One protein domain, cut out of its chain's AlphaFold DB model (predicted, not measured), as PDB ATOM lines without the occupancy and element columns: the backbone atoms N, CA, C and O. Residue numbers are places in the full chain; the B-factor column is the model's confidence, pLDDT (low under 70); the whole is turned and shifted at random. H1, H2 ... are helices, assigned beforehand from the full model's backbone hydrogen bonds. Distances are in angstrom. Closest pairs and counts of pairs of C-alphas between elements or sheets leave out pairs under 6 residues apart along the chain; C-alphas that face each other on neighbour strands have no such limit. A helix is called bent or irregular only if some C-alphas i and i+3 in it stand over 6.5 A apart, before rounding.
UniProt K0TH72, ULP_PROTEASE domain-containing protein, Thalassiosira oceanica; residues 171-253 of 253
ATOM      1  N   ASN A 171       3.823  -5.093  25.043       93.50
ATOM      2  CA  ASN A 171       4.906  -4.212  24.653       93.50
ATOM      3  C   ASN A 171       4.428  -2.763  24.489       93.50
ATOM      4  O   ASN A 171       3.236  -2.434  24.477       93.50
ATOM      5  N   ASP A 172       5.407  -1.884  24.355       90.25
ATOM      6  CA  ASP A 172       5.203  -0.463  24.160       90.25
ATOM      7  C   ASP A 172       4.491  -0.151  22.837       90.25
ATOM      8  O   ASP A 172       3.713   0.798  22.793       90.25
ATOM      9  N   GLU A 173       4.706  -0.932  21.775       91.38
ATOM     10  CA  GLU A 173       4.054  -0.726  20.478       91.38
ATOM     11  C   GLU A 173       2.526  -0.843  20.596       91.38
ATOM     12  O   GLU A 173       1.800   0.057  20.167       91.38
ATOM     13  N   ILE A 174       2.028  -1.888  21.268       92.31
ATOM     14  CA  ILE A 174       0.593  -2.086  21.519       92.31
ATOM     15  C   ILE A 174       0.024  -1.003  22.440       92.31
ATOM     16  O   ILE A 174      -1.038  -0.443  22.145       92.31
ATOM     17  N   ILE A 175       0.730  -0.666  23.525       90.56
ATOM     18  CA  ILE A 175       0.305   0.392  24.457       90.56
ATOM     19  C   ILE A 175       0.197   1.729  23.717       90.56
ATOM     20  O   ILE A 175      -0.836   2.404  23.764       90.56
ATOM     21  N   ASN A 176       1.242   2.098  22.975       89.25
ATOM     22  CA  ASN A 176       1.288   3.333  22.205       89.25
ATOM     23  C   ASN A 176       0.202   3.368  21.130       89.25
ATOM     24  O   ASN A 176      -0.434   4.407  20.951       89.25
ATOM     25  N   PHE A 177      -0.038   2.254  20.437       89.31
ATOM     26  CA  PHE A 177      -1.090   2.159  19.433       89.31
ATOM     27  C   PHE A 177      -2.476   2.379  20.040       89.31
ATOM     28  O   PHE A 177      -3.257   3.184  19.527       89.31
ATOM     29  N   TYR A 178      -2.776   1.732  21.167       88.88
ATOM     30  CA  TYR A 178      -4.055   1.912  21.849       88.88
ATOM     31  C   TYR A 178      -4.277   3.376  22.261       88.88
ATOM     32  O   TYR A 178      -5.308   3.976  21.953       88.88
ATOM     33  N   LEU A 179      -3.275   3.995  22.883       86.94
ATOM     34  CA  LEU A 179      -3.352   5.381  23.339       86.94
ATOM     35  C   LEU A 179      -3.465   6.390  22.180       86.94
ATOM     36  O   LEU A 179      -4.354   7.249  22.159       86.94
ATOM     37  N   LYS A 180      -2.578   6.287  21.186       81.75
ATOM     38  CA  LYS A 180      -2.491   7.258  20.083       81.75
ATOM     39  C   LYS A 180      -3.612   7.094  19.070       81.75
ATOM     40  O   LYS A 180      -4.082   8.089  18.528       81.75
ATOM     41  N   ILE A 181      -4.037   5.863  18.800       83.12
ATOM     42  CA  ILE A 181      -4.990   5.582  17.725       83.12
ATOM     43  C   ILE A 181      -6.383   5.380  18.290       83.12
ATOM     44  O   ILE A 181      -7.305   6.089  17.891       83.12
ATOM     45  N   VAL A 182      -6.553   4.444  19.224       80.94
ATOM     46  CA  VAL A 182      -7.885   4.047  19.696       80.94
ATOM     47  C   VAL A 182      -8.495   5.146  20.562       80.94
ATOM     48  O   VAL A 182      -9.560   5.669  20.223       80.94
ATOM     49  N   LEU A 183      -7.802   5.568  21.625       82.06
ATOM     50  CA  LEU A 183      -8.332   6.585  22.540       82.06
ATOM     51  C   LEU A 183      -8.479   7.948  21.867       82.06
ATOM     52  O   LEU A 183      -9.538   8.563  21.962       82.06
ATOM     53  N   THR A 184      -7.460   8.403  21.135       79.50
ATOM     54  CA  THR A 184      -7.516   9.717  20.470       79.50
ATOM     55  C   THR A 184      -8.617   9.767  19.408       79.50
ATOM     56  O   THR A 184      -9.304  10.782  19.274       79.50
ATOM     57  N   ARG A 185      -8.839   8.673  18.662       78.19
ATOM     58  CA  ARG A 185      -9.945   8.599  17.697       78.19
ATOM     59  C   ARG A 185     -11.296   8.638  18.396       78.19
ATOM     60  O   ARG A 185     -12.151   9.392  17.942       78.19
ATOM     61  N   ARG A 186     -11.490   7.873  19.474       79.62
ATOM     62  CA  ARG A 186     -12.745   7.883  20.245       79.62
ATOM     63  C   ARG A 186     -13.028   9.269  20.823       79.62
ATOM     64  O   ARG A 186     -14.111   9.814  20.631       79.62
ATOM     65  N   ASP A 187     -12.023   9.881  21.443       78.94
ATOM     66  CA  ASP A 187     -12.116  11.224  22.014       78.94
ATOM     67  C   ASP A 187     -12.501  12.260  20.948       78.94
ATOM     68  O   ASP A 187     -13.475  12.993  21.114       78.94
ATOM     69  N   LYS A 188     -11.817  12.250  19.795       74.31
ATOM     70  CA  LYS A 188     -12.080  13.182  18.691       74.31
ATOM     71  C   LYS A 188     -13.419  12.938  17.992       74.31
ATOM     72  O   LYS A 188     -14.065  13.902  17.592       74.31
ATOM     73  N   CYS A 189     -13.789  11.684  17.742       74.12
ATOM     74  CA  CYS A 189     -14.914  11.346  16.867       74.12
ATOM     75  C   CYS A 189     -16.238  11.161  17.597       74.12
ATOM     76  O   CYS A 189     -17.269  11.394  16.974       74.12
ATOM     77  N   GLU A 190     -16.221  10.745  18.858       73.81
ATOM     78  CA  GLU A 190     -17.438  10.450  19.615       73.81
ATOM     79  C   GLU A 190     -17.645  11.495  20.705       73.81
ATOM     80  O   GLU A 190     -18.700  12.115  20.782       73.81
ATOM     81  N   LEU A 191     -16.625  11.745  21.524       74.62
ATOM     82  CA  LEU A 191     -16.818  12.543  22.730       74.62
ATOM     83  C   LEU A 191     -16.801  14.052  22.448       74.62
ATOM     84  O   LEU A 191     -17.724  14.753  22.843       74.62
ATOM     85  N   CYS A 192     -15.799  14.556  21.726       73.19
ATOM     86  CA  CYS A 192     -15.692  15.987  21.414       73.19
ATOM     87  C   CYS A 192     -16.620  16.453  20.284       73.19
ATOM     88  O   CYS A 192     -16.822  17.652  20.127       73.19
ATOM     89  N   LYS A 193     -17.179  15.541  19.474       74.25
ATOM     90  CA  LYS A 193     -18.233  15.914  18.513       74.25
ATOM     91  C   LYS A 193     -19.580  16.120  19.195       74.25
ATOM     92  O   LYS A 193     -20.330  16.995  18.784       74.25
ATOM     93  N   ASN A 194     -19.869  15.311  20.213       73.56
ATOM     94  CA  ASN A 194     -21.142  15.350  20.923       73.56
ATOM     95  C   ASN A 194     -21.178  16.429  22.015       73.56
ATOM     96  O   ASN A 194     -22.259  16.807  22.453       73.56
ATOM     97  N   ASP A 195     -20.017  16.928  22.441       74.81
ATOM     98  CA  ASP A 195     -19.886  18.012  23.411       74.81
ATOM     99  C   ASP A 195     -18.787  18.985  22.960       74.81
ATOM    100  O   ASP A 195     -17.592  18.697  23.060       74.81
ATOM    101  N   SER A 196     -19.205  20.146  22.452       70.62
ATOM    102  CA  SER A 196     -18.310  21.189  21.941       70.62
ATOM    103  C   SER A 196     -17.541  21.932  23.038       70.62
ATOM    104  O   SER A 196     -16.524  22.560  22.738       70.62
ATOM    105  N   GLN A 197     -17.983  21.845  24.297       74.62
ATOM    106  CA  GLN A 197     -17.286  22.419  25.454       74.62
ATOM    107  C   GLN A 197     -16.229  21.457  26.014       74.62
ATOM    108  O   GLN A 197     -15.333  21.863  26.764       74.62
ATOM    109  N   ARG A 198     -16.287  20.177  25.631       70.69
ATOM    110  CA  ARG A 198     -15.350  19.161  26.100       70.69
ATOM    111  C   ARG A 198     -13.968  19.346  25.481       70.69
ATOM    112  O   ARG A 198     -13.743  19.127  24.288       70.69
ATOM    113  N   ARG A 199     -12.997  19.664  26.338       74.44
ATOM    114  CA  ARG A 199     -11.575  19.699  25.977       74.44
ATOM    115  C   ARG A 199     -11.084  18.308  25.588       74.44
ATOM    116  O   ARG A 199     -11.446  17.316  26.226       74.44
ATOM    117  N   ARG A 200     -10.222  18.246  24.573       75.06
ATOM    118  CA  ARG A 200      -9.645  16.983  24.096       75.06
ATOM    119  C   ARG A 200      -8.695  16.388  25.123       75.06
ATOM    120  O   ARG A 200      -7.929  17.107  25.770       75.06
ATOM    121  N   SER A 201      -8.733  15.071  25.228       80.38
ATOM    122  CA  SER A 201      -7.765  14.313  26.005       80.38
ATOM    123  C   SER A 201      -6.463  14.188  25.213       80.38
ATOM    124  O   SER A 201      -6.474  14.138  23.980       80.38
ATOM    125  N   HIS A 202      -5.330  14.134  25.907       80.00
ATOM    126  CA  HIS A 202      -4.029  13.941  25.276       80.00
ATOM    127  C   HIS A 202      -3.364  12.681  25.811       80.00
ATOM    128  O   HIS A 202      -3.373  12.453  27.014       80.00
ATOM    129  N   ALA A 203      -2.779  11.872  24.933       83.56
ATOM    130  CA  ALA A 203      -2.022  10.696  25.331       83.56
ATOM    131  C   ALA A 203      -0.582  10.804  24.836       83.56
ATOM    132  O   ALA A 203      -0.330  10.955  23.637       83.56
ATOM    133  N   TYR A 204       0.354  10.734  25.776       83.94
ATOM    134  CA  TYR A 204       1.777  10.690  25.491       83.94
ATOM    135  C   TYR A 204       2.211   9.264  25.144       83.94
ATOM    136  O   TYR A 204       1.567   8.283  25.508       83.94
ATOM    137  N   SER A 205       3.328   9.154  24.426       84.62
ATOM    138  CA  SER A 205       3.980   7.859  24.214       84.62
ATOM    139  C   SER A 205       4.590   7.341  25.522       84.62
ATOM    140  O   SER A 205       5.028   8.154  26.330       84.62
ATOM    141  N   SER A 206       4.754   6.024  25.665       85.31
ATOM    142  CA  SER A 206       5.538   5.381  26.746       85.31
ATOM    143  C   SER A 206       6.949   5.944  26.918       85.31
ATOM    144  O   SER A 206       7.451   6.098  28.028       85.31
ATOM    145  N   TYR A 207       7.557   6.378  25.821       85.88
ATOM    146  CA  TYR A 207       8.859   7.037  25.823       85.88
ATOM    147  C   TYR A 207       8.884   8.406  26.523       85.88
ATOM    148  O   TYR A 207       9.964   8.935  26.782       85.88
ATOM    149  N   PHE A 208       7.730   9.013  26.822       87.88
ATOM    150  CA  PHE A 208       7.672  10.330  27.459       87.88
ATOM    151  C   PHE A 208       8.296  10.308  28.853       87.88
ATOM    152  O   PHE A 208       9.177  11.117  29.133       87.88
ATOM    153  N   VAL A 209       7.886   9.360  29.703       84.62
ATOM    154  CA  VAL A 209       8.426   9.207  31.064       84.62
ATOM    155  C   VAL A 209       9.903   8.857  30.994       84.62
ATOM    156  O   VAL A 209      10.717   9.482  31.670       84.62
ATOM    157  N   GLN A 210      10.264   7.931  30.105       85.69
ATOM    158  CA  GLN A 210      11.653   7.528  29.915       85.69
ATOM    159  C   GLN A 210      12.544   8.721  29.555       85.69
ATOM    160  O   GLN A 210      13.582   8.937  30.174       85.69
ATOM    161  N   THR A 211      12.097   9.561  28.620       85.56
ATOM    162  CA  THR A 211      12.838  10.754  28.189       85.56
ATOM    163  C   THR A 211      12.874  11.827  29.277       85.56
ATOM    164  O   THR A 211      13.907  12.465  29.486       85.56
ATOM    165  N   LEU A 212      11.756  12.031  29.981       85.12
ATOM    166  CA  LEU A 212      11.626  13.043  31.025       85.12
ATOM    167  C   LEU A 212      12.537  12.748  32.224       85.12
ATOM    168  O   LEU A 212      13.165  13.665  32.754       85.12
ATOM    169  N   PHE A 213      12.617  11.482  32.628       82.00
ATOM    170  CA  PHE A 213      13.421  11.031  33.763       82.00
ATOM    171  C   PHE A 213      14.802  10.504  33.373       82.00
ATOM    172  O   PHE A 213      15.574  10.140  34.254       82.00
ATOM    173  N   GLN A 214      15.129  10.474  32.077       77.38
ATOM    174  CA  GLN A 214      16.369   9.880  31.565       77.38
ATOM    175  C   GLN A 214      16.533   8.420  32.019       77.38
ATOM    176  O   GLN A 214      17.631   7.980  32.349       77.38
ATOM    177  N   LEU A 215      15.423   7.674  32.042       68.94
ATOM    178  CA  LEU A 215      15.415   6.243  32.338       68.94
ATOM    179  C   LEU A 215      15.975   5.509  31.113       68.94
ATOM    180  O   LEU A 215      15.228   5.095  30.231       68.94
ATOM    181  N   GLY A 216      17.301   5.449  31.029       64.56
ATOM    182  CA  GLY A 216      18.050   4.558  30.147       64.56
ATOM    183  C   GLY A 216      18.818   3.516  30.963       64.56
ATOM    184  O   GLY A 216      18.657   3.435  32.180       64.56
ATOM    185  N   ASP A 217      19.689   2.756  30.301       58.47
ATOM    186  CA  ASP A 217      20.389   1.607  30.903       58.47
ATOM    187  C   ASP A 217      21.328   1.971  32.069       58.47
ATOM    188  O   ASP A 217      21.693   1.114  32.872       58.47
ATOM    189  N   VAL A 218      21.713   3.246  32.194       59.19
ATOM    190  CA  VAL A 218      22.596   3.737  33.258       59.19
ATOM    191  C   VAL A 218      21.848   4.754  34.111       59.19
ATOM    192  O   VAL A 218      21.749   5.933  33.770       59.19
ATOM    193  N   ILE A 219      21.330   4.294  35.249       61.62
ATOM    194  CA  ILE A 219      20.754   5.170  36.270       61.62
ATOM    195  C   ILE A 219      21.913   5.830  37.022       61.62
ATOM    196  O   ILE A 219      22.489   5.247  37.941       61.62
ATOM    197  N   ASP A 220      22.270   7.058  36.647       66.69
ATOM    198  CA  ASP A 220      23.149   7.869  37.486       66.69
ATOM    199  C   ASP A 220      22.360   8.331  38.719       66.69
ATOM    200  O   ASP A 220      21.480   9.193  38.645       66.69
ATOM    201  N   HIS A 221      22.684   7.758  39.879       64.44
ATOM    202  CA  HIS A 221      22.069   8.104  41.161       64.44
ATOM    203  C   HIS A 221      22.210   9.591  41.528       64.44
ATOM    204  O   HIS A 221      21.464  10.075  42.375       64.44
ATOM    205  N   LYS A 222      23.127  10.337  40.892       67.31
ATOM    206  CA  LYS A 222      23.258  11.792  41.078       67.31
ATOM    207  C   LYS A 222      22.224  12.606  40.299       67.31
ATOM    208  O   LYS A 222      22.020  13.774  40.614       67.31
ATOM    209  N   VAL A 223      21.595  12.007  39.289       64.00
ATOM    210  CA  VAL A 223      20.597  12.644  38.411       64.00
ATOM    211  C   VAL A 223      19.182  12.137  38.724       64.00
ATOM    212  O   VAL A 223      18.195  12.693  38.241       64.00
ATOM    213  N   PHE A 224      19.060  11.118  39.580       63.56
ATOM    214  CA  PHE A 224      17.780  10.581  40.030       63.56
ATOM    215  C   PHE A 224      16.933  11.680  40.695       63.56
ATOM    216  O   PHE A 224      17.334  12.283  41.688       63.56
ATOM    217  N   GLY A 225      15.764  11.964  40.115       66.38
ATOM    218  CA  GLY A 225      14.864  13.037  40.554       66.38
ATOM    219  C   GLY A 225      15.023  14.377  39.820       66.38
ATOM    220  O   GLY A 225      14.238  15.290  40.073       66.38
ATOM    221  N   VAL A 226      15.974  14.512  38.885       73.75
ATOM    222  CA  VAL A 226      16.118  15.719  38.052       73.75
ATOM    223  C   VAL A 226      15.410  15.533  36.709       73.75
ATOM    224  O   VAL A 226      15.843  14.773  35.843       73.75
ATOM    225  N   TYR A 227      14.317  16.272  36.519       79.56
ATOM    226  CA  TYR A 227      13.515  16.249  35.297       79.56
ATOM    227  C   TYR A 227      14.220  16.944  34.125       79.56
ATOM    228  O   TYR A 227      14.541  18.132  34.191       79.56
ATOM    229  N   LYS A 228      14.367  16.250  32.990       82.44
ATOM    230  CA  LYS A 228      14.880  16.830  31.740       82.44
ATOM    231  C   LYS A 228      13.737  17.328  30.859       82.44
ATOM    232  O   LYS A 228      13.440  16.769  29.802       82.44
ATOM    233  N   PHE A 229      13.107  18.420  31.282       83.50
ATOM    234  CA  PHE A 229      11.990  19.016  30.540       83.50
ATOM    235  C   PHE A 229      12.360  19.363  29.087       83.50
ATOM    236  O   PHE A 229      11.550  19.191  28.176       83.50
ATOM    237  N   ASP A 230      13.609  19.768  28.839       82.88
ATOM    238  CA  ASP A 230      14.094  20.094  27.497       82.88
ATOM    239  C   ASP A 230      13.953  18.958  26.477       82.88
ATOM    240  O   ASP A 230      13.764  19.241  25.293       82.88
ATOM    241  N   GLY A 231      14.006  17.693  26.914       80.88
ATOM    242  CA  GLY A 231      13.854  16.530  26.034       80.88
ATOM    243  C   GLY A 231      12.415  16.299  25.566       80.88
ATOM    244  O   GLY A 231      12.193  15.761  24.483       80.88
ATOM    245  N   VAL A 232      11.434  16.758  26.350       83.88
ATOM    246  CA  VAL A 232      10.004  16.539  26.087       83.88
ATOM    247  C   VAL A 232       9.232  17.822  25.770       83.88
ATOM    248  O   VAL A 232       8.060  17.763  25.400       83.88
ATOM    249  N   LYS A 233       9.869  19.000  25.825       83.06
ATOM    250  CA  LYS A 233       9.204  20.301  25.593       83.06
ATOM    251  C   LYS A 233       8.489  20.409  24.244       83.06
ATOM    252  O   LYS A 233       7.498  21.125  24.112       83.06
ATOM    253  N   THR A 234       8.984  19.714  23.220       79.44
ATOM    254  CA  THR A 234       8.385  19.700  21.876       79.44
ATOM    255  C   THR A 234       7.248  18.689  21.740       79.44
ATOM    256  O   THR A 234       6.440  18.814  20.822       79.44
ATOM    257  N   TRP A 235       7.133  17.729  22.658       78.81
ATOM    258  CA  TRP A 235       6.117  16.677  22.613       78.81
ATOM    259  C   TRP A 235       4.738  17.257  22.927       78.81
ATOM    260  O   TRP A 235       3.776  16.982  22.215       78.81
ATOM    261  N   ALA A 236       4.686  18.195  23.874       68.75
ATOM    262  CA  ALA A 236       3.510  19.004  24.189       68.75
ATOM    263  C   ALA A 236       3.042  19.920  23.034       68.75
ATOM    264  O   ALA A 236       1.903  20.380  23.033       68.75
ATOM    265  N   ARG A 237       3.904  20.207  22.042       65.69
ATOM    266  CA  ARG A 237       3.576  21.065  20.883       65.69
ATOM    267  C   ARG A 237       3.008  20.298  19.694       65.69
ATOM    268  O   ARG A 237       2.402  20.910  18.822       65.69
ATOM    269  N   ARG A 238       3.178  18.974  19.641       61.44
ATOM    270  CA  ARG A 238       2.673  18.129  18.544       61.44
ATOM    271  C   ARG A 238       1.188  17.776  18.682       61.44
ATOM    272  O   ARG A 238       0.710  16.878  17.998       61.44
ATOM    273  N   VAL A 239       0.448  18.483  19.536       55.69
ATOM    274  CA  VAL A 239      -0.993  18.295  19.709       55.69
ATOM    275  C   VAL A 239      -1.733  19.139  18.666       55.69
ATOM    276  O   VAL A 239      -1.632  20.368  18.699       55.69
ATOM    277  N   PRO A 240      -2.482  18.536  17.725       45.72
ATOM    278  CA  PRO A 240      -3.221  19.308  16.737       45.72
ATOM    279  C   PRO A 240      -4.313  20.136  17.422       45.72
ATOM    280  O   PRO A 240      -5.326  19.594  17.862       45.72
ATOM    281  N   GLY A 241      -4.138  21.457  17.473       49.94
ATOM    282  CA  GLY A 241      -5.210  22.398  17.798       49.94
ATOM    283  C   GLY A 241      -5.255  22.987  19.208       49.94
ATOM    284  O   GLY A 241      -6.344  23.409  19.571       49.94
ATOM    285  N   GLN A 242      -4.151  23.034  19.970       49.66
ATOM    286  CA  GLN A 242      -3.799  24.097  20.943       49.66
ATOM    287  C   GLN A 242      -2.670  23.650  21.886       49.66
ATOM    288  O   GLN A 242      -2.357  22.467  21.995       49.66
ATOM    289  N   THR A 243      -2.053  24.631  22.549       43.12
ATOM    290  CA  THR A 243      -1.064  24.474  23.621       43.12
ATOM    291  C   THR A 243      -1.525  23.461  24.674       43.12
ATOM    292  O   THR A 243      -2.698  23.432  25.041       43.12
ATOM    293  N   SER A 244      -0.595  22.665  25.211       49.16
ATOM    294  CA  SER A 244      -0.826  21.618  26.227       49.16
ATOM    295  C   SER A 244      -1.565  22.065  27.498       49.16
ATOM    296  O   SER A 244      -1.954  21.229  28.307       49.16
ATOM    297  N   SER A 245      -1.777  23.370  27.680       49.88
ATOM    298  CA  SER A 245      -2.583  23.966  28.744       49.88
ATOM    299  C   SER A 245      -4.097  23.767  28.587       49.88
ATOM    300  O   SER A 245      -4.831  24.099  29.515       49.88
ATOM    301  N   ASN A 246      -4.584  23.253  27.447       53.25
ATOM    302  CA  ASN A 246      -6.024  23.159  27.170       53.25
ATOM    303  C   ASN A 246      -6.570  21.730  26.988       53.25
ATOM    304  O   ASN A 246      -7.644  21.549  26.414       53.25
ATOM    305  N   SER A 247      -5.864  20.712  27.484       58.66
ATOM    306  CA  SER A 247      -6.372  19.332  27.543       58.66
ATOM    307  C   SER A 247      -7.233  19.104  28.791       58.66
ATOM    308  O   SER A 247      -6.968  19.690  29.837       58.66
ATOM    309  N   SER A 248      -8.275  18.270  28.693       66.12
ATOM    310  CA  SER A 248      -9.086  17.874  29.861       66.12
ATOM    311  C   SER A 248      -8.342  16.881  30.749       66.12
ATOM    312  O   SER A 248      -8.339  17.016  31.968       66.12
ATOM    313  N   ILE A 249      -7.720  15.878  30.127       77.25
ATOM    314  CA  ILE A 249      -7.028  14.768  30.784       77.25
ATOM    315  C   ILE A 249      -5.777  14.429  29.967       77.25
ATOM    316  O   ILE A 249      -5.829  14.387  28.734       77.25
ATOM    317  N   CYS A 250      -4.665  14.173  30.656       80.31
ATOM    318  CA  CYS A 250      -3.416  13.701  30.062       80.31
ATOM    319  C   CYS A 250      -3.157  12.249  30.483       80.31
ATOM    320  O   CYS A 250      -3.088  11.958  31.673       80.31
ATOM    321  N   PHE A 251      -2.973  11.360  29.511       82.06
ATOM    322  CA  PHE A 251      -2.561   9.976  29.714       82.06
ATOM    323  C   PHE A 251      -1.055   9.859  29.509       82.06
ATOM    324  O   PHE A 251      -0.528  10.246  28.463       82.06
ATOM    325  N   VAL A 252      -0.376   9.321  30.513       83.62
ATOM    326  CA  VAL A 252       1.050   9.012  30.487       83.62
ATOM    327  C   VAL A 252       1.176   7.561  30.949       83.62
ATOM    328  O   VAL A 252       0.894   7.309  32.121       83.62
ATOM    329  N   PRO A 253       1.456   6.615  30.039       77.81
ATOM    330  CA  PRO A 253       1.645   5.212  30.397       77.81
ATOM    331  C   PRO A 253       2.979   4.967  31.106       77.81
ATOM    332  O   PRO A 253       3.919   5.776  30.914       77.81
TER     333      PRO A 253
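Overview. This is residues 171 to 253 of the 253 residues of the protein "ULP_PROTEASE domain-containing protein" of Thalassiosira oceanica (UniProt K0TH72). One long helix, H1, makes one side of a loose, elongated model; after it the chain folds back through residues 195 to 206 to two short helices, H2 and H3, that pack on each other. Residues 216 to 222, in the loop between H2 and H3, stick out, and the tail after H3 folds back so that residues 250 to 251 pair with residues 202 to 203. The printed part has 83 residues with three named helices, in the order H1, H2, H3, and no named strand; the class is all helix, though helices hold just 34 residues. The radius of gyration of the C-alphas is 14.9 A, and the spans are 49 by 28 by 16 A.

Along the chain. H1, residues 172 to 194, begins at C-alpha 172 (5.203, -0.463, 24.160) and is 30.9 A long. It has a kink of 30 degrees near residue 187 and is irregular, but only just: C-alphas 189 and 192 are 6.54 A apart. H2, residues 207 to 213, measures 10.0 A. H3, residues 229 to 232, measures 5.5 A and ends at C-alpha 232 (10.004, 16.539, 26.087).

Arrangement. H1 is apart from H2 and from H3. H2 and H3 touch; their closest C-alphas, of Leu 212 and Phe 229, are 6.0 A apart. Residues 202 to 203 pair with residues 250 to 251, parallel. Every O i to N i+4 pair is within hydrogen-bond range in H2, 15 of 19 are in H1, and H3 is too short for such a pair.

Size, cuts and confidence. The farthest C-alphas, of Asn 194 and Lys 222, are 48.9 A apart. The printed part has no cut and ends at residue 253, the chain's last. Both links are long, of 12 and 15 residues. Mean pLDDT of the printed part is 74.9; residues 215 to 225 and 236 to 248 are under 70.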